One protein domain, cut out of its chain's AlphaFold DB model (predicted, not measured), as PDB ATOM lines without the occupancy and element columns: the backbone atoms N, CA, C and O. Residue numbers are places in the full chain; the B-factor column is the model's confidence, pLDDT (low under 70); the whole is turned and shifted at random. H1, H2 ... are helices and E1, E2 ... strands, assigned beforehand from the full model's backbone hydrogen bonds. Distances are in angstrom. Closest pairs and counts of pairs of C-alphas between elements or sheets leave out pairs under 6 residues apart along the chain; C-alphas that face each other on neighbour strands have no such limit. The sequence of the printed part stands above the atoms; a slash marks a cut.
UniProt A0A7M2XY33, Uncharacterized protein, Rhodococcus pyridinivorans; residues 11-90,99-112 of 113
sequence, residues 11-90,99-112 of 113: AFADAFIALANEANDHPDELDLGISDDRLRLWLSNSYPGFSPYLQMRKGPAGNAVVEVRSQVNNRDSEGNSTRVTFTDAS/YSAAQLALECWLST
ATOM      1  N   ALA A  11      12.821  97.306  95.327       96.00
ATOM      2  CA  ALA A  11      11.361  97.230  95.347       96.00
ATOM      3  C   ALA A  11      10.794  96.728  96.688       96.00
ATOM      4  O   ALA A  11       9.724  97.162  97.102       96.00
ATOM      5  N   PHE A  12      11.503  95.821  97.369       96.56
ATOM      6  CA  PHE A  12      11.116  95.386  98.711       96.56
ATOM      7  C   PHE A  12      11.361  96.498  99.735       96.56
ATOM      8  O   PHE A  12      10.505  96.745 100.578       96.56
ATOM      9  N   ALA A  13      12.528  97.144  99.684       95.88
ATOM     10  CA  ALA A  13      12.895  98.174 100.646       95.88
ATOM     11  C   ALA A  13      11.972  99.396 100.552       95.88
ATOM     12  O   ALA A  13      11.473  99.850 101.577       95.88
ATOM     13  N   ASP A  14      11.683  99.858  99.335       95.69
ATOM     14  CA  ASP A  14      10.769 100.971  99.076       95.69
ATOM     15  C   ASP A  14       9.361 100.656  99.601       95.69
ATOM     16  O   ASP A  14       8.765 101.463 100.312       95.69
ATOM     17  N   ALA A  15       8.848  99.450  99.313       96.75
ATOM     18  CA  ALA A  15       7.551  99.007  99.816       96.75
ATOM     19  C   ALA A  15       7.533  98.907 101.349       96.75
ATOM     20  O   ALA A  15       6.570  99.334 101.980       96.75
ATOM     21  N   PHE A  16       8.599  98.384 101.959       95.94
ATOM     22  CA  PHE A  16       8.710  98.282 103.412       95.94
ATOM     23  C   PHE A  16       8.715  99.659 104.074       95.94
ATOM     24  O   PHE A  16       7.981  99.867 105.034       95.94
ATOM     25  N   ILE A  17       9.511 100.602 103.562       94.06
ATOM     26  CA  ILE A  17       9.599 101.967 104.097       94.06
ATOM     27  C   ILE A  17       8.253 102.683 103.966       94.06
ATOM     28  O   ILE A  17       7.806 103.310 104.923       94.06
ATOM     29  N   ALA A  18       7.584 102.559 102.815       94.12
ATOM     30  CA  ALA A  18       6.259 103.139 102.611       94.12
ATOM     31  C   ALA A  18       5.241 102.582 103.619       94.12
ATOM     32  O   ALA A  18       4.614 103.352 104.342       94.12
ATOM     33  N   LEU A  19       5.148 101.254 103.741       95.31
ATOM     34  CA  LEU A  19       4.238 100.596 104.683       95.31
ATOM     35  C   LEU A  19       4.557 100.940 106.144       95.31
ATOM     36  O   LEU A  19       3.648 101.132 106.948       95.31
ATOM     37  N   ALA A  20       5.839 101.027 106.503       92.19
ATOM     38  CA  ALA A  20       6.259 101.384 107.852       92.19
ATOM     39  C   ALA A  20       5.869 102.828 108.202       92.19
ATOM     40  O   ALA A  20       5.414 103.076 109.315       92.19
ATOM     41  N   ASN A  21       5.996 103.761 107.253       91.19
ATOM     42  CA  ASN A  21       5.533 105.140 107.415       91.19
ATOM     43  C   ASN A  21       4.004 105.243 107.475       91.19
ATOM     44  O   ASN A  21       3.488 106.009 108.279       91.19
ATOM     45  N   GLU A  22       3.271 104.454 106.689       91.56
ATOM     46  CA  GLU A  22       1.804 104.393 106.769       91.56
ATOM     47  C   GLU A  22       1.308 103.830 108.110       91.56
ATOM     48  O   GLU A  22       0.280 104.267 108.626       91.56
ATOM     49  N   ALA A  23       2.033 102.863 108.680       89.00
ATOM     50  CA  ALA A  23       1.733 102.281 109.986       89.00
ATOM     51  C   ALA A  23       2.182 103.163 111.165       89.00
ATOM     52  O   ALA A  23       1.802 102.893 112.307       89.00
ATOM     53  N   ASN A  24       2.995 104.190 110.912       85.38
ATOM     54  CA  ASN A  24       3.471 105.107 111.935       85.38
ATOM     55  C   ASN A  24       2.350 106.081 112.327       85.38
ATOM     56  O   ASN A  24       1.852 106.833 111.495       85.38
ATOM     57  N   ASP A  25       1.956 106.094 113.605       82.12
ATOM     58  CA  ASP A  25       0.921 107.021 114.098       82.12
ATOM     59  C   ASP A  25       1.449 108.454 114.321       82.12
ATOM     60  O   ASP A  25       0.676 109.387 114.558       82.12
ATOM     61  N   HIS A  26       2.770 108.628 114.206       80.94
ATOM     62  CA  HIS A  26       3.445 109.906 114.340       80.94
ATOM     63  C   HIS A  26       3.427 110.717 113.032       80.94
ATOM     64  O   HIS A  26       3.497 110.154 111.942       80.94
ATOM     65  N   PRO A  27       3.386 112.061 113.127       77.19
ATOM     66  CA  PRO A  27       3.338 112.940 111.956       77.19
ATOM     67  C   PRO A  27       4.652 112.993 111.164       77.19
ATOM     68  O   PRO A  27       4.642 113.422 110.014       77.19
ATOM     69  N   ASP A  28       5.766 112.604 111.786       84.62
ATOM     70  CA  ASP A  28       7.084 112.572 111.161       84.62
ATOM     71  C   ASP A  28       7.347 111.192 110.551       84.62
ATOM     72  O   ASP A  28       6.983 110.171 111.135       84.62
ATOM     73  N   GLU A  29       8.020 111.153 109.401       84.25
ATOM     74  CA  GLU A  29       8.462 109.894 108.802       84.25
ATOM     75  C   GLU A  29       9.474 109.176 109.709       84.25
ATOM     76  O   GLU A  29      10.313 109.791 110.376       84.25
ATOM     77  N   LEU A  30       9.409 107.845 109.714       84.25
ATOM     78  CA  LEU A  30      10.421 107.008 110.331       84.25
ATOM     79  C   LEU A  30      11.747 107.205 109.596       84.25
ATOM     80  O   LEU A  30      11.847 107.003 108.386       84.25
ATOM     81  N   ASP A  31      12.792 107.526 110.352       86.44
ATOM     82  CA  ASP A  31      14.159 107.566 109.842       86.44
ATOM     83  C   ASP A  31      14.666 106.128 109.643       86.44
ATOM     84  O   ASP A  31      15.265 105.524 110.538       86.44
ATOM     85  N   LEU A  32      14.331 105.537 108.494       88.56
ATOM     86  CA  LEU A  32      14.752 104.199 108.084       88.56
ATOM     87  C   LEU A  32      15.934 104.300 107.116       88.56
ATOM     88  O   LEU A  32      15.852 104.938 106.069       88.56
ATOM     89  N   GLY A  33      17.034 103.630 107.457       88.56
ATOM     90  CA  GLY A  33      18.251 103.577 106.649       88.56
ATOM     91  C   GLY A  33      18.496 102.196 106.047       88.56
ATOM     92  O   GLY A  33      18.101 101.179 106.618       88.56
ATOM     93  N   ILE A  34      19.198 102.159 104.913       91.56
ATOM     94  CA  ILE A  34      19.719 100.935 104.285       91.56
ATOM     95  C   ILE A  34      21.247 101.031 104.247       91.56
ATOM     96  O   ILE A  34      21.793 102.104 103.995       91.56
ATOM     97  N   SER A  35      21.956  99.926 104.495       91.31
ATOM     98  CA  SER A  35      23.428  99.913 104.470       91.31
ATOM     99  C   SER A  35      23.971 100.039 103.064       91.31
ATOM    100  O   SER A  35      23.332  99.624 102.102       91.31
ATOM    101  N   ASP A  36      25.207 100.528 102.957       90.81
ATOM    102  CA  ASP A  36      25.932 100.610 101.685       90.81
ATOM    103  C   ASP A  36      26.033  99.241 100.991       90.81
ATOM    104  O   ASP A  36      25.919  99.136  99.772       90.81
ATOM    105  N   ASP A  37      26.204  98.168 101.772       91.50
ATOM    106  CA  ASP A  37      26.210  96.782 101.282       91.50
ATOM    107  C   ASP A  37      24.800  96.213 101.034       91.50
ATOM    108  O   ASP A  37      24.654  95.096 100.534       91.50
ATOM    109  N   ARG A  38      23.761  96.980 101.382       93.31
ATOM    110  CA  ARG A  38      22.338  96.643 101.299       93.31
ATOM    111  C   ARG A  38      21.946  95.358 102.011       93.31
ATOM    112  O   ARG A  38      20.930  94.749 101.681       93.31
ATOM    113  N   LEU A  39      22.742  94.913 102.973       93.88
ATOM    114  CA  LEU A  39      22.433  93.730 103.763       93.88
ATOM    115  C   LEU A  39      21.536  94.055 104.957       93.88
ATOM    116  O   LEU A  39      21.024  93.128 105.581       93.88
ATOM    117  N   ARG A  40      21.357  95.335 105.306       93.12
ATOM    118  CA  ARG A  40      20.595  95.751 106.485       93.12
ATOM    119  C   ARG A  40      19.679  96.923 106.178       93.12
ATOM    120  O   ARG A  40      20.107  97.872 105.530       93.12
ATOM    121  N   LEU A  41      18.460  96.857 106.705       93.12
ATOM    122  CA  LEU A  41      17.522  97.977 106.798       93.12
ATOM    123  C   LEU A  41      17.239  98.209 108.281       93.12
ATOM    124  O   LEU A  41      16.809  97.277 108.951       93.12
ATOM    125  N   TRP A  42      17.510  99.391 108.823       89.31
ATOM    126  CA  TRP A  42      17.380  99.667 110.260       89.31
ATOM    127  C   TRP A  42      16.595 100.942 110.532       89.31
ATOM    128  O   TRP A  42      16.526 101.833 109.691       89.31
ATOM    129  N   LEU A  43      16.068 101.040 111.752       83.56
ATOM    130  CA  LEU A  43      15.560 102.293 112.292       83.56
ATOM    131  C   LEU A  43      16.734 103.099 112.858       83.56
ATOM    132  O   LEU A  43      17.412 102.655 113.784       83.56
ATOM    133  N   SER A  44      16.998 104.268 112.283       72.25
ATOM    134  CA  SER A  44      18.090 105.172 112.668       72.25
ATOM    135  C   SER A  44      17.805 105.925 113.972       72.25
ATOM    136  O   SER A  44      18.706 106.567 114.524       72.25
ATOM    137  N   ASN A  45      16.579 105.837 114.508       63.28
ATOM    138  CA  ASN A  45      16.237 106.519 115.746       63.28
ATOM    139  C   ASN A  45      17.071 105.975 116.918       63.28
ATOM    140  O   ASN A  45      17.090 104.786 117.241       63.28
ATOM    141  N   SER A  46      17.811 106.898 117.521       51.97
ATOM    142  CA  SER A  46      18.947 106.675 118.401       51.97
ATOM    143  C   SER A  46      18.509 106.335 119.826       51.97
ATOM    144  O   SER A  46      18.816 107.079 120.756       51.97
ATOM    145  N   TYR A  47      17.804 105.218 120.028       55.59
ATOM    146  CA  TYR A  47      17.645 104.689 121.382       55.59
ATOM    147  C   TYR A  47      18.945 103.976 121.791       55.59
ATOM    148  O   TYR A  47      19.320 102.965 121.184       55.59
ATOM    149  N   PRO A  48      19.700 104.487 122.781       57.50
ATOM    150  CA  PRO A  48      20.960 103.872 123.164       57.50
ATOM    151  C   PRO A  48      20.704 102.476 123.744       57.50
ATOM    152  O   PRO A  48      20.076 102.329 124.789       57.50
ATOM    153  N   GLY A  49      21.225 101.449 123.067       62.06
ATOM    154  CA  GLY A  49      21.262 100.069 123.565       62.06
ATOM    155  C   GLY A  49      20.374  99.062 122.833       62.06
ATOM    156  O   GLY A  49      20.577  97.868 123.040       62.06
ATOM    157  N   PHE A  50      19.463  99.508 121.959       67.25
ATOM    158  CA  PHE A  50      18.644  98.626 121.123       67.25
ATOM    159  C   PHE A  50      18.537  99.191 119.707       67.25
ATOM    160  O   PHE A  50      18.001 100.275 119.497       67.25
ATOM    161  N   SER A  51      19.072  98.458 118.732       78.00
ATOM    162  CA  SER A  51      19.024  98.842 117.318       78.00
ATOM    163  C   SER A  51      18.443  97.689 116.503       78.00
ATOM    164  O   SER A  51      19.199  96.769 116.159       78.00
ATOM    165  N   PRO A  52      17.120  97.684 116.250       84.69
ATOM    166  CA  PRO A  52      16.485  96.679 115.414       84.69
ATOM    167  C   PRO A  52      16.795  96.937 113.936       84.69
ATOM    168  O   PRO A  52      16.838  98.081 113.472       84.69
ATOM    169  N   TYR A  53      17.023  95.862 113.191       91.50
ATOM    170  CA  TYR A  53      17.242  95.891 111.753       91.50
ATOM    171  C   TYR A  53      16.731  94.616 111.081       91.50
ATOM    172  O   TYR A  53      16.752  93.533 111.665       91.50
ATOM    173  N   LEU A  54      16.319  94.735 109.822       93.88
ATOM    174  CA  LEU A  54      16.077  93.606 108.939       93.88
ATOM    175  C   LEU A  54      17.362  93.156 108.280       93.88
ATOM    176  O   LEU A  54      18.178  93.966 107.844       93.88
ATOM    177  N   GLN A  55      17.468  91.848 108.103       94.81
ATOM    178  CA  GLN A  55      18.443  91.238 107.224       94.81
ATOM    179  C   GLN A  55      17.789  90.092 106.453       94.81
ATOM    180  O   GLN A  55      16.973  89.345 106.992       94.81
ATOM    181  N   MET A  56      18.133  89.943 105.176       95.19
ATOM    182  CA  MET A  56      17.579  88.892 104.326       95.19
ATOM    183  C   MET A  56      18.574  87.764 104.131       95.19
ATOM    184  O   MET A  56      19.725  88.005 103.780       95.19
ATOM    185  N   ARG A  57      18.118  86.520 104.274       93.88
ATOM    186  CA  ARG A  57      18.887  85.332 103.890       93.88
ATOM    187  C   ARG A  57      18.159  84.494 102.861       93.88
ATOM    188  O   ARG A  57      16.928  84.493 102.779       93.88
ATOM    189  N   LYS A  58      18.927  83.712 102.106       90.44
ATOM    190  CA  LYS A  58      18.358  82.766 101.148       90.44
ATOM    191  C   LYS A  58      17.563  81.682 101.887       90.44
ATOM    192  O   LYS A  58      18.079  81.007 102.780       90.44
ATOM    193  N   GLY A  59      16.298  81.524 101.518       83.94
ATOM    194  CA  GLY A  59      15.422  80.471 102.010       83.94
ATOM    195  C   GLY A  59      15.471  79.209 101.139       83.94
ATOM    196  O   GLY A  59      16.062  79.196 100.052       83.94
ATOM    197  N   PRO A  60      14.863  78.109 101.611       78.06
ATOM    198  CA  PRO A  60      14.689  76.908 100.806       78.06
ATOM    199  C   PRO A  60      13.714  77.162  99.647       78.06
ATOM    200  O   PRO A  60      12.768  77.938  99.776       78.06
ATOM    201  N   ALA A  61      13.934  76.465  98.529       73.94
ATOM    202  CA  ALA A  61      13.049  76.462  97.359       73.94
ATOM    203  C   ALA A  61      12.802  77.839  96.699       73.94
ATOM    204  O   ALA A  61      11.741  78.064  96.133       73.94
ATOM    205  N   GLY A  62      13.784  78.747  96.737       72.25
ATOM    206  CA  GLY A  62      13.727  80.024  96.008       72.25
ATOM    207  C   GLY A  62      13.082  81.185  96.768       72.25
ATOM    208  O   GLY A  62      13.192  82.318  96.317       72.25
ATOM    209  N   ASN A  63      12.504  80.928  97.944       85.62
ATOM    210  CA  ASN A  63      12.005  81.973  98.838       85.62
ATOM    211  C   ASN A  63      13.148  82.676  99.581       85.62
ATOM    212  O   ASN A  63      14.241  82.119  99.730       85.62
ATOM    213  N   ALA A  64      12.883  83.868 100.113       93.19
ATOM    214  CA  ALA A  64      13.767  84.538 101.062       93.19
ATOM    215  C   ALA A  64      13.242  84.383 102.495       93.19
ATOM    216  O   ALA A  64      12.066  84.102 102.731       93.19
ATOM    217  N   VAL A  65      14.134  84.535 103.468       95.44
ATOM    218  CA  VAL A  65      13.766  84.687 104.876       95.44
ATOM    219  C   VAL A  65      14.210  86.069 105.308       95.44
ATOM    220  O   VAL A  65      15.392  86.395 105.200       95.44
ATOM    221  N   VAL A  66      13.262  86.859 105.793       95.50
ATOM    222  CA  VAL A  66      13.527  88.126 106.461       95.50
ATOM    223  C   VAL A  66      13.718  87.830 107.942       95.50
ATOM    224  O   VAL A  66      12.874  87.186 108.565       95.50
ATOM    225  N   GLU A  67      14.845  88.257 108.497       95.31
ATOM    226  CA  GLU A  67      15.164  88.169 109.918       95.31
ATOM    227  C   GLU A  67      15.081  89.564 110.527       95.31
ATOM    228  O   GLU A  67      15.744  90.481 110.043       95.31
ATOM    229  N   VAL A  68      14.296  89.707 111.595       92.81
ATOM    230  CA  VAL A  68      14.329  90.881 112.468       92.81
ATOM    231  C   VAL A  68      15.402  90.614 113.511       92.81
ATOM    232  O   VAL A  68      15.377  89.583 114.192       92.81
ATOM    233  N   ARG A  69      16.392  91.496 113.579       91.69
ATOM    234  CA  ARG A  69      17.579  91.324 114.408       91.69
ATOM    235  C   ARG A  69      17.802  92.551 115.261       91.69
ATOM    236  O   ARG A  69      17.707  93.671 114.774       91.69
ATOM    237  N   SER A  70      18.219  92.335 116.493       87.44
ATOM    238  CA  SER A  70      18.581  93.389 117.423       87.44
ATOM    239  C   SER A  70      20.046  93.275 117.813       87.44
ATOM    240  O   SER A  70      20.651  92.195 117.839       87.44
ATOM    241  N   GLN A  71      20.652  94.424 118.093       85.12
ATOM    242  CA  GLN A  71      21.978  94.492 118.691       85.12
ATOM    243  C   GLN A  71      21.911  95.153 120.051       85.12
ATOM    244  O   GLN A  71      21.397  96.262 120.183       85.12
ATOM    245  N   VAL A  72      22.497  94.469 121.030       80.94
ATOM    246  CA  VAL A  72      22.615  94.944 122.406       80.94
ATOM    247  C   VAL A  72      24.092  95.129 122.728       80.94
ATOM    248  O   VAL A  72      24.912  94.235 122.497       80.94
ATOM    249  N   ASN A  73      24.432  96.306 123.250       79.50
ATOM    250  CA  ASN A  73      25.769  96.604 123.749       79.50
ATOM    251  C   ASN A  73      25.799  96.362 125.257       79.50
ATOM    252  O   ASN A  73      25.250  97.146 126.027       79.50
ATOM    253  N   ASN A  74      26.467  95.292 125.673       80.62
ATOM    254  CA  ASN A  74      26.703  95.000 127.079       80.62
ATOM    255  C   ASN A  74      28.037  95.606 127.495       80.62
ATOM    256  O   ASN A  74      29.044  95.389 126.820       80.62
ATOM    257  N   ARG A  75      28.053  96.338 128.610       82.06
ATOM    258  CA  ARG A  75      29.284  96.849 129.210       82.06
ATOM    259  C   ARG A  75      29.552  96.120 130.517       82.06
ATOM    260  O   ARG A  75      28.673  96.084 131.376       82.06
ATOM    261  N   ASP A  76      30.728  95.522 130.650       84.44
ATOM    262  CA  ASP A  76      31.134  94.896 131.907       84.44
ATOM    263  C   ASP A  76      31.615  95.940 132.933       84.44
ATOM    264  O   ASP A  76      31.746  97.134 132.640       84.44
ATOM    265  N   SER A  77      31.874  95.489 134.164       85.00
ATOM    266  CA  SER A  77      32.372  96.334 135.257       85.00
ATOM    267  C   SER A  77      33.780  96.892 135.021       85.00
ATOM    268  O   SER A  77      34.175  97.832 135.704       85.00
ATOM    269  N   GLU A  78      34.531  96.328 134.074       88.50
ATOM    270  CA  GLU A  78      35.863  96.795 133.669       88.50
ATOM    271  C   GLU A  78      35.787  97.814 132.516       88.50
ATOM    272  O   GLU A  78      36.790  98.400 132.113       88.50
ATOM    273  N   GLY A  79      34.577  98.086 132.018       82.56
ATOM    274  CA  GLY A  79      34.309  99.055 130.969       82.56
ATOM    275  C   GLY A  79      34.406  98.495 129.550       82.56
ATOM    276  O   GLY A  79      34.200  99.277 128.614       82.56
ATOM    277  N   ASN A  80      34.651  97.192 129.372       85.38
ATOM    278  CA  ASN A  80      34.689  96.547 128.063       85.38
ATOM    279  C   ASN A  80      33.278  96.429 127.495       85.38
ATOM    280  O   ASN A  80      32.331  96.073 128.194       85.38
ATOM    281  N   SER A  81      33.140  96.721 126.202       83.06
ATOM    282  CA  SER A  81      31.861  96.646 125.498       83.06
ATOM    283  C   SER A  81      31.821  95.409 124.608       83.06
ATOM    284  O   SER A  81      32.673  95.243 123.738       83.06
ATOM    285  N   THR A  82      30.816  94.560 124.802       83.94
ATOM    286  CA  THR A  82      30.523  93.411 123.940       83.94
ATOM    287  C   THR A  82      29.223  93.668 123.197       83.94
ATOM    288  O   THR A  82      28.193  93.939 123.814       83.94
ATOM    289  N   ARG A  83      29.257  93.551 121.867       82.25
ATOM    290  CA  ARG A  83      28.063  93.643 121.024       82.25
ATOM    291  C   ARG A  83      27.523  92.245 120.774       82.25
ATOM    292  O   ARG A  83      28.193  91.431 120.143       82.25
ATOM    293  N   VAL A  84      26.313  91.980 121.249       82.31
ATOM    294  CA  VAL A  84      25.612  90.720 120.988       82.31
ATOM    295  C   VAL A  84      24.524  90.981 119.956       82.31
ATOM    296  O   VAL A  84      23.834  91.994 120.026       82.31
ATOM    297  N   THR A  85      24.418  90.096 118.965       86.81
ATOM    298  CA  THR A  85      23.372  90.155 117.938       86.81
ATOM    299  C   THR A  85      22.396  89.015 118.163       86.81
ATOM    300  O   THR A  85      22.820  87.860 118.243       86.81
ATOM    301  N   PHE A  86      21.110  89.334 118.204       87.88
ATOM    302  CA  PHE A  86      20.030  88.365 118.313       87.88
ATOM    303  C   PHE A  86      19.218  88.336 117.018       87.88
ATOM    304  O   PHE A  86      19.268  89.265 116.214       87.88
ATOM    305  N   THR A  87      18.524  87.226 116.790       91.38
ATOM    306  CA  THR A  87      17.439  87.153 115.808       91.38
ATOM    307  C   THR A  87      16.162  87.060 116.621       91.38
ATOM    308  O   THR A  87      15.912  86.026 117.238       91.38
ATOM    309  N   ASP A  88      15.410  88.153 116.673       90.31
ATOM    310  CA  ASP A  88      14.221  88.289 117.514       90.31
ATOM    311  C   ASP A  88      13.023  87.585 116.872       90.31
ATOM    312  O   ASP A  88      12.265  86.884 117.541       90.31
ATOM    313  N   ALA A  89      12.902  87.697 115.546       93.31
ATOM    314  CA  ALA A  89      11.887  87.007 114.762       93.31
ATOM    315  C   ALA A  89      12.368  86.727 113.332       93.31
ATOM    316  O   ALA A  89      13.364  87.277 112.854       93.31
ATOM    317  N   SER A  90      11.655  85.847 112.626       94.88
ATOM    318  CA  SER A  90      11.900  85.614 111.204       94.88
ATOM    319  C   SER A  90      10.631  85.205 110.471       94.88
ATOM    320  O   SER A  90       9.816  84.455 111.010       94.88
ATOM    321  N   TYR A  99       5.658  93.804  97.499       96.75
ATOM    322  CA  TYR A  99       4.711  94.478  98.382       96.75
ATOM    323  C   TYR A  99       4.179  93.518  99.448       96.75
ATOM    324  O   TYR A  99       4.305  93.793 100.641       96.75
ATOM    325  N   SER A 100       3.672  92.349  99.039       96.31
ATOM    326  CA  SER A 100       3.206  91.328  99.987       96.31
ATOM    327  C   SER A 100       4.343  90.838 100.893       96.31
ATOM    328  O   SER A 100       4.147  90.624 102.091       96.31
ATOM    329  N   ALA A 101       5.559  90.706 100.353       96.25
ATOM    330  CA  ALA A 101       6.749  90.389 101.139       96.25
ATOM    331  C   ALA A 101       7.063  91.462 102.191       96.25
ATOM    332  O   ALA A 101       7.351  91.121 103.341       96.25
ATOM    333  N   ALA A 102       7.025  92.741 101.806       97.00
ATOM    334  CA  ALA A 102       7.279  93.863 102.701       97.00
ATOM    335  C   ALA A 102       6.223  93.962 103.808       97.00
ATOM    336  O   ALA A 102       6.583  94.158 104.965       97.00
ATOM    337  N   GLN A 103       4.948  93.732 103.484       97.31
ATOM    338  CA  GLN A 103       3.867  93.693 104.467       97.31
ATOM    339  C   GLN A 103       4.095  92.601 105.521       97.31
ATOM    340  O   GLN A 103       4.083  92.890 106.716       97.31
ATOM    341  N   LEU A 104       4.389  91.365 105.099       96.88
ATOM    342  CA  LEU A 104       4.690  90.265 106.025       96.88
ATOM    343  C   LEU A 104       5.922  90.556 106.892       96.88
ATOM    344  O   LEU A 104       5.958  90.215 108.076       96.88
ATOM    345  N   ALA A 105       6.949  91.175 106.307       96.06
ATOM    346  CA  ALA A 105       8.139  91.592 107.035       96.06
ATOM    347  C   ALA A 105       7.833  92.680 108.071       96.06
ATOM    348  O   ALA A 105       8.381  92.623 109.172       96.06
ATOM    349  N   LEU A 106       6.963  93.641 107.747       94.94
ATOM    350  CA  LEU A 106       6.550  94.703 108.660       94.94
ATOM    351  C   LEU A 106       5.722  94.147 109.815       94.94
ATOM    352  O   LEU A 106       6.020  94.447 110.965       94.94
ATOM    353  N   GLU A 107       4.750  93.279 109.542       95.25
ATOM    354  CA  GLU A 107       3.984  92.586 110.586       95.25
ATOM    355  C   GLU A 107       4.913  91.798 111.524       95.25
ATOM    356  O   GLU A 107       4.789  91.868 112.750       95.25
ATOM    357  N   CYS A 108       5.905  91.101 110.957       94.25
ATOM    358  CA  CYS A 108       6.932  90.410 111.729       94.25
ATOM    359  C   CYS A 108       7.762  91.382 112.580       94.25
ATOM    360  O   CYS A 108       7.997  91.097 113.752       94.25
ATOM    361  N   TRP A 109       8.197  92.518 112.025       91.62
ATOM    362  CA  TRP A 109       8.929  93.551 112.763       91.62
ATOM    363  C   TRP A 109       8.094  94.094 113.923       91.62
ATOM    364  O   TRP A 109       8.567  94.106 115.058       91.62
ATOM    365  N   LEU A 110       6.854  94.514 113.671       88.88
ATOM    366  CA  LEU A 110       5.979  95.111 114.683       88.88
ATOM    367  C   LEU A 110       5.707  94.155 115.850       88.88
ATOM    368  O   LEU A 110       5.543  94.607 116.973       88.88
ATOM    369  N   SER A 111       5.729  92.839 115.616       88.06
ATOM    370  CA  SER A 111       5.590  91.845 116.689       88.06
ATOM    371  C   SER A 111       6.783  91.770 117.660       88.06
ATOM    372  O   SER A 111       6.691  91.090 118.682       88.06
ATOM    373  N   THR A 112       7.900  92.433 117.337       83.69
ATOM    374  CA  THR A 112       9.138  92.455 118.142       83.69
ATOM    375  C   THR A 112       9.398  93.777 118.867       83.69
ATOM    376  O   THR A 112      10.338  93.839 119.663       83.69
TER     377      THR A 112
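AT A GLANCE: This is residues 11 to 90 and 99 to 112 of the 113 residues of an uncharacterized protein of Rhodococcus pyridinivorans (UniProt A0A7M2XY33). A strongly twisted sheet of five strands winds back and forth, and two helices, H1 and H2, pack on each other and over part of it, H2 over E4 and H1 next to E1 and E2. E4 and E5 form a long hairpin, whose turn at residues 76 to 80 reaches away from both helices. The printed part has 94 residues, with two named helices and five named strands in the order H1, E1, E2, E3, E4, E5, H2; the class is mixed, helices and strands. The sheet's order is E1, E2, E3, E4, E5, all antiparallel. The whole is only just compact, close to loose, with a radius of gyration of the C-alphas of 14.6 A and spans of 47 by 40 by 26 A.

IN THESE COORDINATES: H1 is residues 11 to 23, 18.2 A long, and its C-alpha 11 is at (11.361, 97.230, 95.347). E1 is residues 32 to 34 and E2 residues 41 to 43. E3, residues 51 to 58, is 22.8 A long. E4, residues 64 to 75, is the longest strand at 34.4 A, and its C-alpha 75 is at (29.284, 96.849, 129.210). E5, residues 81 to 90, is 26.9 A long. H2 is residues 99 to 110, 16.4 A long, and its C-alpha 110 is at (5.979, 95.111, 114.683).

HOW THE PARTS SIT: E1 to E5 make a meander, each strand the antiparallel neighbour of the one before, with E1 and E5 as edge strands. In the hairpin of E1 and E2, N 33 and O 42 are 2.9 A apart, within hydrogen-bond range. In that of E2 and E3, N 54 and O 41 are 2.7 A apart. In that of E3 and E4, N 53 and O 69 are 2.8 A apart. In that of E4 and E5, at 153 degrees, N 82 and O 74 are 2.8 A apart. H1 and H2 are on one face of the sheet, two layers in all. H2 lies over E4 at a height over the sheet of 9.6 A, and the closest C-alphas, Val 68 and Trp 109, are 6.0 A apart. On the local plane its line and that of E4 stand at 28 degrees, only just along the strands. The closest C-alphas of H1 and E1, Ile 17 and Leu 32, are 6.9 A apart. H1 and H2 touch, the closest C-alphas being Phe 16 and Ala 102 at 4.7 A, with a steep tilt of 50 degrees, the same way. In H1 and H2 every O i to N i+4 pair is within hydrogen-bond range.

THE WHOLE: The two C-alphas farthest apart, Ala 61 and Glu 78, are 47.5 A apart. Residues 91 to 98 are not printed, and C-alphas 90 and 99 are 17.2 A apart across the cut. Of the links that are printed whole, none is long, and E3 to E4 and E4 to E5 are tight. The mean pLDDT of the printed part is 87.2, with residues 45 to 50, between E2 and E3, under 70.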